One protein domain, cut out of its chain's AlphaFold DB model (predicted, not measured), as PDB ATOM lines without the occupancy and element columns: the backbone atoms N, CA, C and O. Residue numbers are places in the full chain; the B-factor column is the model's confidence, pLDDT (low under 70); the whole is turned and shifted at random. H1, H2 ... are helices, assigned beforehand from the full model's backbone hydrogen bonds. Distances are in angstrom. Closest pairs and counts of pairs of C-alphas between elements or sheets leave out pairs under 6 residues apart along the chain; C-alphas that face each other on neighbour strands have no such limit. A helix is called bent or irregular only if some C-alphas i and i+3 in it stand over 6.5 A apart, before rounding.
ATOM      1  N   ALA A  20     371.877 321.514 133.124       56.38
ATOM      2  CA  ALA A  20     370.907 321.008 132.169       56.38
ATOM      3  C   ALA A  20     370.843 319.487 132.357       56.38
ATOM      4  O   ALA A  20     371.753 318.763 131.954       56.38
ATOM      5  N   ILE A  21     369.811 319.021 133.057       60.88
ATOM      6  CA  ILE A  21     369.515 317.597 133.180       60.88
ATOM      7  C   ILE A  21     368.717 317.234 131.933       60.88
ATOM      8  O   ILE A  21     367.603 317.724 131.747       60.88
ATOM      9  N   ASP A  22     369.310 316.422 131.068       69.19
ATOM     10  CA  ASP A  22     368.605 315.879 129.915       69.19
ATOM     11  C   ASP A  22     367.590 314.841 130.414       69.19
ATOM     12  O   ASP A  22     367.929 313.961 131.215       69.19
ATOM     13  N   PHE A  23     366.323 314.977 130.019       73.25
ATOM     14  CA  PHE A  23     365.281 314.061 130.476       73.25
ATOM     15  C   PHE A  23     365.473 312.712 129.787       73.25
ATOM     16  O   PHE A  23     365.318 312.583 128.577       73.25
ATOM     17  N   PHE A  24     365.805 311.691 130.573       78.38
ATOM     18  CA  PHE A  24     365.965 310.343 130.057       78.38
ATOM     19  C   PHE A  24     364.596 309.682 129.882       78.38
ATOM     20  O   PHE A  24     363.956 309.271 130.853       78.38
ATOM     21  N   HIS A  25     364.131 309.613 128.637       82.94
ATOM     22  CA  HIS A  25     362.865 308.979 128.300       82.94
ATOM     23  C   HIS A  25     363.000 307.444 128.241       82.94
ATOM     24  O   HIS A  25     364.077 306.893 128.013       82.94
ATOM     25  N   ILE A  26     361.896 306.727 128.480       82.56
ATOM     26  CA  ILE A  26     361.879 305.251 128.557       82.56
ATOM     27  C   ILE A  26     362.262 304.599 127.214       82.56
ATOM     28  O   ILE A  26     362.886 303.539 127.186       82.56
ATOM     29  N   ASP A  27     361.936 305.243 126.100       82.25
ATOM     30  CA  ASP A  27     362.320 304.854 124.740       82.25
ATOM     31  C   ASP A  27     363.816 305.050 124.445       82.25
ATOM     32  O   ASP A  27     364.329 304.418 123.527       82.25
ATOM     33  N   MET A  28     364.538 305.834 125.255       86.69
ATOM     34  CA  MET A  28     365.995 306.006 125.158       86.69
ATOM     35  C   MET A  28     366.780 304.901 125.883       86.69
ATOM     36  O   MET A  28     367.997 304.792 125.708       86.69
ATOM     37  N   ILE A  29     366.107 304.055 126.678       88.38
ATOM     38  CA  ILE A  29     366.738 302.931 127.391       88.38
ATOM     39  C   ILE A  29     367.461 301.984 126.421       88.38
ATOM     40  O   ILE A  29     368.651 301.744 126.636       88.38
ATOM     41  N   PRO A  30     366.830 301.471 125.342       90.12
ATOM     42  CA  PRO A  30     367.509 300.576 124.407       90.12
ATOM     43  C   PRO A  30     368.746 301.202 123.755       90.12
ATOM     44  O   PRO A  30     369.753 300.523 123.568       90.12
ATOM     45  N   ASP A  31     368.703 302.498 123.452       88.62
ATOM     46  CA  ASP A  31     369.813 303.192 122.798       88.62
ATOM     47  C   ASP A  31     370.990 303.407 123.759       88.62
ATOM     48  O   ASP A  31     372.155 303.290 123.373       88.62
ATOM     49  N   ALA A  32     370.707 303.656 125.040       90.19
ATOM     50  CA  ALA A  32     371.726 303.660 126.085       90.19
ATOM     51  C   ALA A  32     372.328 302.260 126.304       90.19
ATOM     52  O   ALA A  32     373.546 302.131 126.444       90.19
ATOM     53  N   MET A  33     371.504 301.208 126.280       91.12
ATOM     54  CA  MET A  33     371.958 299.817 126.394       91.12
ATOM     55  C   MET A  33     372.900 299.427 125.252       91.12
ATOM     56  O   MET A  33     373.927 298.791 125.497       91.12
ATOM     57  N   ASP A  34     372.612 299.846 124.019       90.88
ATOM     58  CA  ASP A  34     373.497 299.593 122.878       90.88
ATOM     59  C   ASP A  34     374.858 300.282 123.042       90.88
ATOM     60  O   ASP A  34     375.892 299.662 122.781       90.88
ATOM     61  N   LYS A  35     374.893 301.516 123.569       91.38
ATOM     62  CA  LYS A  35     376.154 302.209 123.905       91.38
ATOM     63  C   LYS A  35     376.978 301.449 124.950       91.38
ATOM     64  O   LYS A  35     378.204 301.463 124.890       91.38
ATOM     65  N   MET A  36     376.319 300.746 125.874       89.88
ATOM     66  CA  MET A  36     376.951 299.883 126.882       89.88
ATOM     67  C   MET A  36     377.291 298.474 126.368       89.88
ATOM     68  O   MET A  36     377.793 297.648 127.129       89.88
ATOM     69  N   LYS A  37     377.048 298.187 125.080       88.69
ATOM     70  CA  LYS A  37     377.190 296.862 124.453       88.69
ATOM     71  C   LYS A  37     376.246 295.793 125.023       88.69
ATOM     72  O   LYS A  37     376.502 294.600 124.881       88.69
ATOM     73  N   TRP A  38     375.121 296.189 125.617       89.38
ATOM     74  CA  TRP A  38     374.064 295.286 126.089       89.38
ATOM     75  C   TRP A  38     373.041 294.995 124.985       89.38
ATOM     76  O   TRP A  38     371.833 295.158 125.160       89.38
ATOM     77  N   THR A  39     373.532 294.547 123.832       89.19
ATOM     78  CA  THR A  39     372.749 294.425 122.592       89.19
ATOM     79  C   THR A  39     371.542 293.492 122.732       89.19
ATOM     80  O   THR A  39     370.452 293.810 122.259       89.19
ATOM     81  N   THR A  40     371.682 292.360 123.429       87.81
ATOM     82  CA  THR A  40     370.565 291.427 123.672       87.81
ATOM     83  C   THR A  40     369.480 292.056 124.545       87.81
ATOM     84  O   THR A  40     368.292 291.923 124.258       87.81
ATOM     85  N   ALA A  41     369.872 292.800 125.581       87.62
ATOM     86  CA  ALA A  41     368.930 293.459 126.477       87.62
ATOM     87  C   ALA A  41     368.204 294.631 125.786       87.62
ATOM     88  O   ALA A  41     367.000 294.816 125.975       87.62
ATOM     89  N   ALA A  42     368.901 295.356 124.903       90.75
ATOM     90  CA  ALA A  42     368.298 296.374 124.048       90.75
ATOM     91  C   ALA A  42     367.249 295.765 123.102       90.75
ATOM     92  O   ALA A  42     366.129 296.269 123.007       90.75
ATOM     93  N   LYS A  43     367.567 294.635 122.451       90.44
ATOM     94  CA  LYS A  43     366.627 293.895 121.591       90.44
ATOM     95  C   LYS A  43     365.381 293.430 122.348       90.44
ATOM     96  O   LYS A  43     364.277 293.606 121.840       90.44
ATOM     97  N   LEU A  44     365.541 292.892 123.559       89.12
ATOM     98  CA  LEU A  44     364.415 292.489 124.412       89.12
ATOM     99  C   LEU A  44     363.504 293.673 124.741       89.12
ATOM    100  O   LEU A  44     362.289 293.576 124.590       89.12
ATOM    101  N   THR A  45     364.090 294.800 125.138       86.75
ATOM    102  CA  THR A  45     363.338 296.011 125.491       86.75
ATOM    103  C   THR A  45     362.593 296.584 124.282       86.75
ATOM    104  O   THR A  45     361.417 296.930 124.382       86.75
ATOM    105  N   ARG A  46     363.227 296.609 123.102       89.88
ATOM    106  CA  ARG A  46     362.570 297.008 121.844       89.88
ATOM    107  C   ARG A  46     361.416 296.082 121.488       89.88
ATOM    108  O   ARG A  46     360.347 296.560 121.116       89.88
ATOM    109  N   HIS A  47     361.611 294.773 121.632       87.81
ATOM    110  CA  HIS A  47     360.545 293.810 121.395       87.81
ATOM    111  C   HIS A  47     359.382 294.034 122.361       87.81
ATOM    112  O   HIS A  47     358.253 294.161 121.903       87.81
ATOM    113  N   TRP A  48     359.658 294.203 123.655       84.88
ATOM    114  CA  TRP A  48     358.651 294.512 124.668       84.88
ATOM    115  C   TRP A  48     357.824 295.760 124.322       84.88
ATOM    116  O   TRP A  48     356.597 295.706 124.360       84.88
ATOM    117  N   PHE A  49     358.467 296.859 123.908       86.19
ATOM    118  CA  PHE A  49     357.762 298.074 123.475       86.19
ATOM    119  C   PHE A  49     356.984 297.907 122.163       86.19
ATOM    120  O   PHE A  49     356.036 298.651 121.917       86.19
ATOM    121  N   SER A  50     357.350 296.937 121.323       86.00
ATOM    122  CA  SER A  50     356.654 296.658 120.062       86.00
ATOM    123  C   SER A  50     355.379 295.814 120.213       86.00
ATOM    124  O   SER A  50     354.579 295.771 119.276       86.00
ATOM    125  N   ILE A  51     355.162 295.160 121.366       83.25
ATOM    126  CA  ILE A  51     354.005 294.278 121.600       83.25
ATOM    127  C   ILE A  51     352.703 295.095 121.573       83.25
ATOM    128  O   ILE A  51     352.530 296.056 122.324       83.25
ATOM    129  N   LYS A  52     351.756 294.682 120.722       79.88
ATOM    130  CA  LYS A  52     350.415 295.276 120.602       79.88
ATOM    131  C   LYS A  52     349.346 294.177 120.680       79.88
ATOM    132  O   LYS A  52     349.437 293.225 119.904       79.88
ATOM    133  N   PRO A  53     348.313 294.302 121.536       79.75
ATOM    134  CA  PRO A  53     348.101 295.331 122.563       79.75
ATOM    135  C   PRO A  53     349.139 295.246 123.693       79.75
ATOM    136  O   PRO A  53     349.757 294.201 123.877       79.75
ATOM    137  N   ALA A  54     349.315 296.335 124.450       76.06
ATOM    138  CA  ALA A  54     350.249 296.363 125.573       76.06
ATOM    139  C   ALA A  54     349.938 295.214 126.547       76.06
ATOM    140  O   ALA A  54     348.844 295.134 127.108       76.06
ATOM    141  N   PHE A  55     350.900 294.309 126.715       76.06
ATOM    142  CA  PHE A  55     350.749 293.134 127.557       76.06
ATOM    143  C   PHE A  55     351.381 293.384 128.923       76.06
ATOM    144  O   PHE A  55     352.556 293.732 129.023       76.06
ATOM    145  N   THR A  56     350.609 293.192 129.991       79.62
ATOM    146  CA  THR A  56     351.100 293.312 131.365       79.62
ATOM    147  C   THR A  56     351.207 291.933 132.006       79.62
ATOM    148  O   THR A  56     350.230 291.195 132.139       79.62
ATOM    149  N   PHE A  57     352.416 291.576 132.442       79.38
ATOM    150  CA  PHE A  57     352.643 290.339 133.185       79.38
ATOM    151  C   PHE A  57     352.100 290.476 134.614       79.38
ATOM    152  O   PHE A  57     352.764 291.004 135.506       79.38
ATOM    153  N   THR A  58     350.899 289.957 134.860       85.81
ATOM    154  CA  THR A  58     350.376 289.755 136.220       85.81
ATOM    155  C   THR A  58     351.003 288.515 136.866       85.81
ATOM    156  O   THR A  58     351.436 287.592 136.172       85.81
ATOM    157  N   VAL A  59     351.008 288.437 138.201       85.94
ATOM    158  CA  VAL A  59     351.530 287.267 138.942       85.94
ATOM    159  C   VAL A  59     350.857 285.963 138.494       85.94
ATOM    160  O   VAL A  59     351.528 284.947 138.317       85.94
ATOM    161  N   GLN A  60     349.545 286.005 138.244       84.31
ATOM    162  CA  GLN A  60     348.787 284.848 137.770       84.31
ATOM    163  C   GLN A  60     349.179 284.462 136.342       84.31
ATOM    164  O   GLN A  60     349.501 283.301 136.096       84.31
ATOM    165  N   SER A  61     349.247 285.432 135.421       81.88
ATOM    166  CA  SER A  61     349.672 285.166 134.039       81.88
ATOM    167  C   SER A  61     351.082 284.575 133.969       81.88
ATOM    168  O   SER A  61     351.321 283.648 133.202       81.88
ATOM    169  N   ARG A  62     351.994 285.026 134.843       81.19
ATOM    170  CA  ARG A  62     353.350 284.480 134.958       81.19
ATOM    171  C   ARG A  62     353.330 283.023 135.404       81.19
ATOM    172  O   ARG A  62     353.979 282.192 134.783       81.19
ATOM    173  N   ARG A  63     352.593 282.706 136.472       82.56
ATOM    174  CA  ARG A  63     352.496 281.328 136.977       82.56
ATOM    175  C   ARG A  63     351.887 280.396 135.929       82.56
ATOM    176  O   ARG A  63     352.369 279.281 135.766       82.56
ATOM    177  N   ILE A  64     350.871 280.858 135.204       82.00
ATOM    178  CA  ILE A  64     350.267 280.093 134.109       82.00
ATOM    179  C   ILE A  64     351.292 279.873 132.994       82.00
ATOM    180  O   ILE A  64     351.479 278.734 132.584       82.00
ATOM    181  N   ALA A  65     352.002 280.916 132.554       79.44
ATOM    182  CA  ALA A  65     353.004 280.806 131.495       79.44
ATOM    183  C   ALA A  65     354.161 279.856 131.854       79.44
ATOM    184  O   ALA A  65     354.623 279.123 130.991       79.44
ATOM    185  N   LEU A  66     354.587 279.821 133.123       78.44
ATOM    186  CA  LEU A  66     355.642 278.916 133.602       78.44
ATOM    187  C   LEU A  66     355.207 277.446 133.670       78.44
ATOM    188  O   LEU A  66     356.036 276.555 133.520       78.44
ATOM    189  N   ASN A  67     353.922 277.195 133.922       78.12
ATOM    190  CA  ASN A  67     353.377 275.840 134.047       78.12
ATOM    191  C   ASN A  67     352.767 275.313 132.740       78.12
ATOM    192  O   ASN A  67     352.443 274.130 132.642       78.12
ATOM    193  N   THR A  68     352.560 276.189 131.756       75.50
ATOM    194  CA  THR A  68     351.992 275.836 130.456       75.50
ATOM    195  C   THR A  68     353.107 275.456 129.493       75.50
ATOM    196  O   THR A  68     354.214 275.981 129.555       75.50
ATOM    197  N   ASP A  69     352.795 274.542 128.582       73.44
ATOM    198  CA  ASP A  69     353.669 274.199 127.468       73.44
ATOM    199  C   ASP A  69     354.066 275.457 126.670       73.44
ATOM    200  O   ASP A  69     353.204 276.214 126.211       73.44
ATOM    201  N   ALA A  70     355.373 275.665 126.492       71.69
ATOM    202  CA  ALA A  70     355.932 276.811 125.779       71.69
ATOM    203  C   ALA A  70     355.454 276.887 124.316       71.69
ATOM    204  O   ALA A  70     355.388 277.977 123.740       71.69
ATOM    205  N   VAL A  71     355.048 275.756 123.720       72.19
ATOM    206  CA  VAL A  71     354.482 275.684 122.360       72.19
ATOM    207  C   VAL A  71     353.059 276.271 122.281       72.19
ATOM    208  O   VAL A  71     352.586 276.664 121.214       72.19
ATOM    209  N   LYS A  72     352.372 276.429 123.414       77.88
ATOM    210  CA  LYS A  72     351.011 276.991 123.463       77.88
ATOM    211  C   LYS A  72     350.980 278.494 123.718       77.88
ATOM    212  O   LYS A  72     349.910 279.096 123.666       77.88
ATOM    213  N   LEU A  73     352.133 279.108 123.985       80.75
ATOM    214  CA  LEU A  73     352.216 280.552 124.175       80.75
ATOM    215  C   LEU A  73     351.965 281.294 122.849       80.75
ATOM    216  O   LEU A  73     352.395 280.813 121.792       80.75
ATOM    217  N   PRO A  74     351.276 282.448 122.887       80.56
ATOM    218  CA  PRO A  74     350.956 283.215 121.691       80.56
ATOM    219  C   PRO A  74     352.216 283.838 121.078       80.56
ATOM    220  O   PRO A  74     352.988 284.511 121.759       80.56
ATOM    221  N   MET A  75     352.382 283.675 119.762       77.50
ATOM    222  CA  MET A  75     353.526 284.206 118.998       77.50
ATOM    223  C   MET A  75     353.634 285.736 119.052       77.50
ATOM    224  O   MET A  75     354.710 286.287 118.860       77.50
ATOM    225  N   SER A  76     352.535 286.437 119.339       76.81
ATOM    226  CA  SER A  76     352.542 287.891 119.530       76.81
ATOM    227  C   SER A  76     353.247 288.340 120.816       76.81
ATOM    228  O   SER A  76     353.554 289.522 120.947       76.81
ATOM    229  N   GLN A  77     353.488 287.426 121.764       76.31
ATOM    230  CA  GLN A  77     354.088 287.709 123.075       76.31
ATOM    231  C   GLN A  77     355.434 287.003 123.288       76.31
ATOM    232  O   GLN A  77     356.079 287.228 124.311       76.31
ATOM    233  N   VAL A  78     355.847 286.130 122.364       77.50
ATOM    234  CA  VAL A  78     357.073 285.333 122.481       77.50
ATOM    235  C   VAL A  78     357.970 285.595 121.283       77.50
ATOM    236  O   VAL A  78     357.516 285.607 120.142       77.50
ATOM    237  N   ASN A  79     359.263 285.761 121.548       80.88
ATOM    238  CA  ASN A  79     360.285 285.890 120.524       80.88
ATOM    239  C   ASN A  79     361.366 284.825 120.729       80.88
ATOM    240  O   ASN A  79     361.925 284.718 121.819       80.88
ATOM    241  N   PHE A  80     361.656 284.072 119.669       77.00
ATOM    242  CA  PHE A  80     362.646 282.990 119.676       77.00
ATOM    243  C   PHE A  80     363.994 283.386 119.052       77.00
ATOM    244  O   PHE A  80     364.973 282.662 119.186       77.00
TER     245      PHE A  80
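This is residues 20 to 80 of the 140 residues of an uncharacterized protein of Raoultella terrigena (UniProt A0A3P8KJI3). A helical hairpin, H1 and H2 side by side, lies towards one end of a loose rod, and a separate short helix, H3, lies towards the other end without touching the pair. From H3 the last stretch, residues 68 to 80, folds back into the space between H3 and the hairpin, while residues 20 to 25 lead into H1 from the far end of the rod. The printed part has 61 residues with three named helices, in the order H1, H2, H3, and no named strand; the class is all helix. The whole is loose, with a radius of gyration of the C-alphas of 14.8 A and spans of 48 by 21 by 18 A.

H2, residues 39 to 50, is the longest helix by residues. It touches H1, residues 26 to 35, and the closest C-alphas, those of Pro 30 and Ala 42, are 4.3 A apart. The two form a helical hairpin, running opposite ways at a shallow tilt of 20 degrees. H3, residues 59 to 67, is apart from both H1 and H2. Residues 58 to 64, of which 59 to 64 belong to H3, stand free. In H2 and H3 every O i to N i+4 pair is within hydrogen-bond range; in H1 4 of 6 are.

H2 measures 16.4 A from C-alpha 39 at (372.749, 294.425, 122.592) to C-alpha 50. H1 measures 15.3 A and begins with C-alpha 26 at (361.879, 305.251, 128.557). It is irregular, but only just: C-alphas 27 and 30 are 6.7 A apart. H3 measures 12.6 A and ends with C-alpha 67 at (353.377, 275.840, 134.047).

The two C-alphas farthest apart, those of Ala 20 and Asp 69, are 50.1 A apart. The printed part has no cut. The link from H1 to H2 is tight, and that from H2 to H3 is short. The mean pLDDT of the printed part is 82.0, and residues 20 to 22 are under 70.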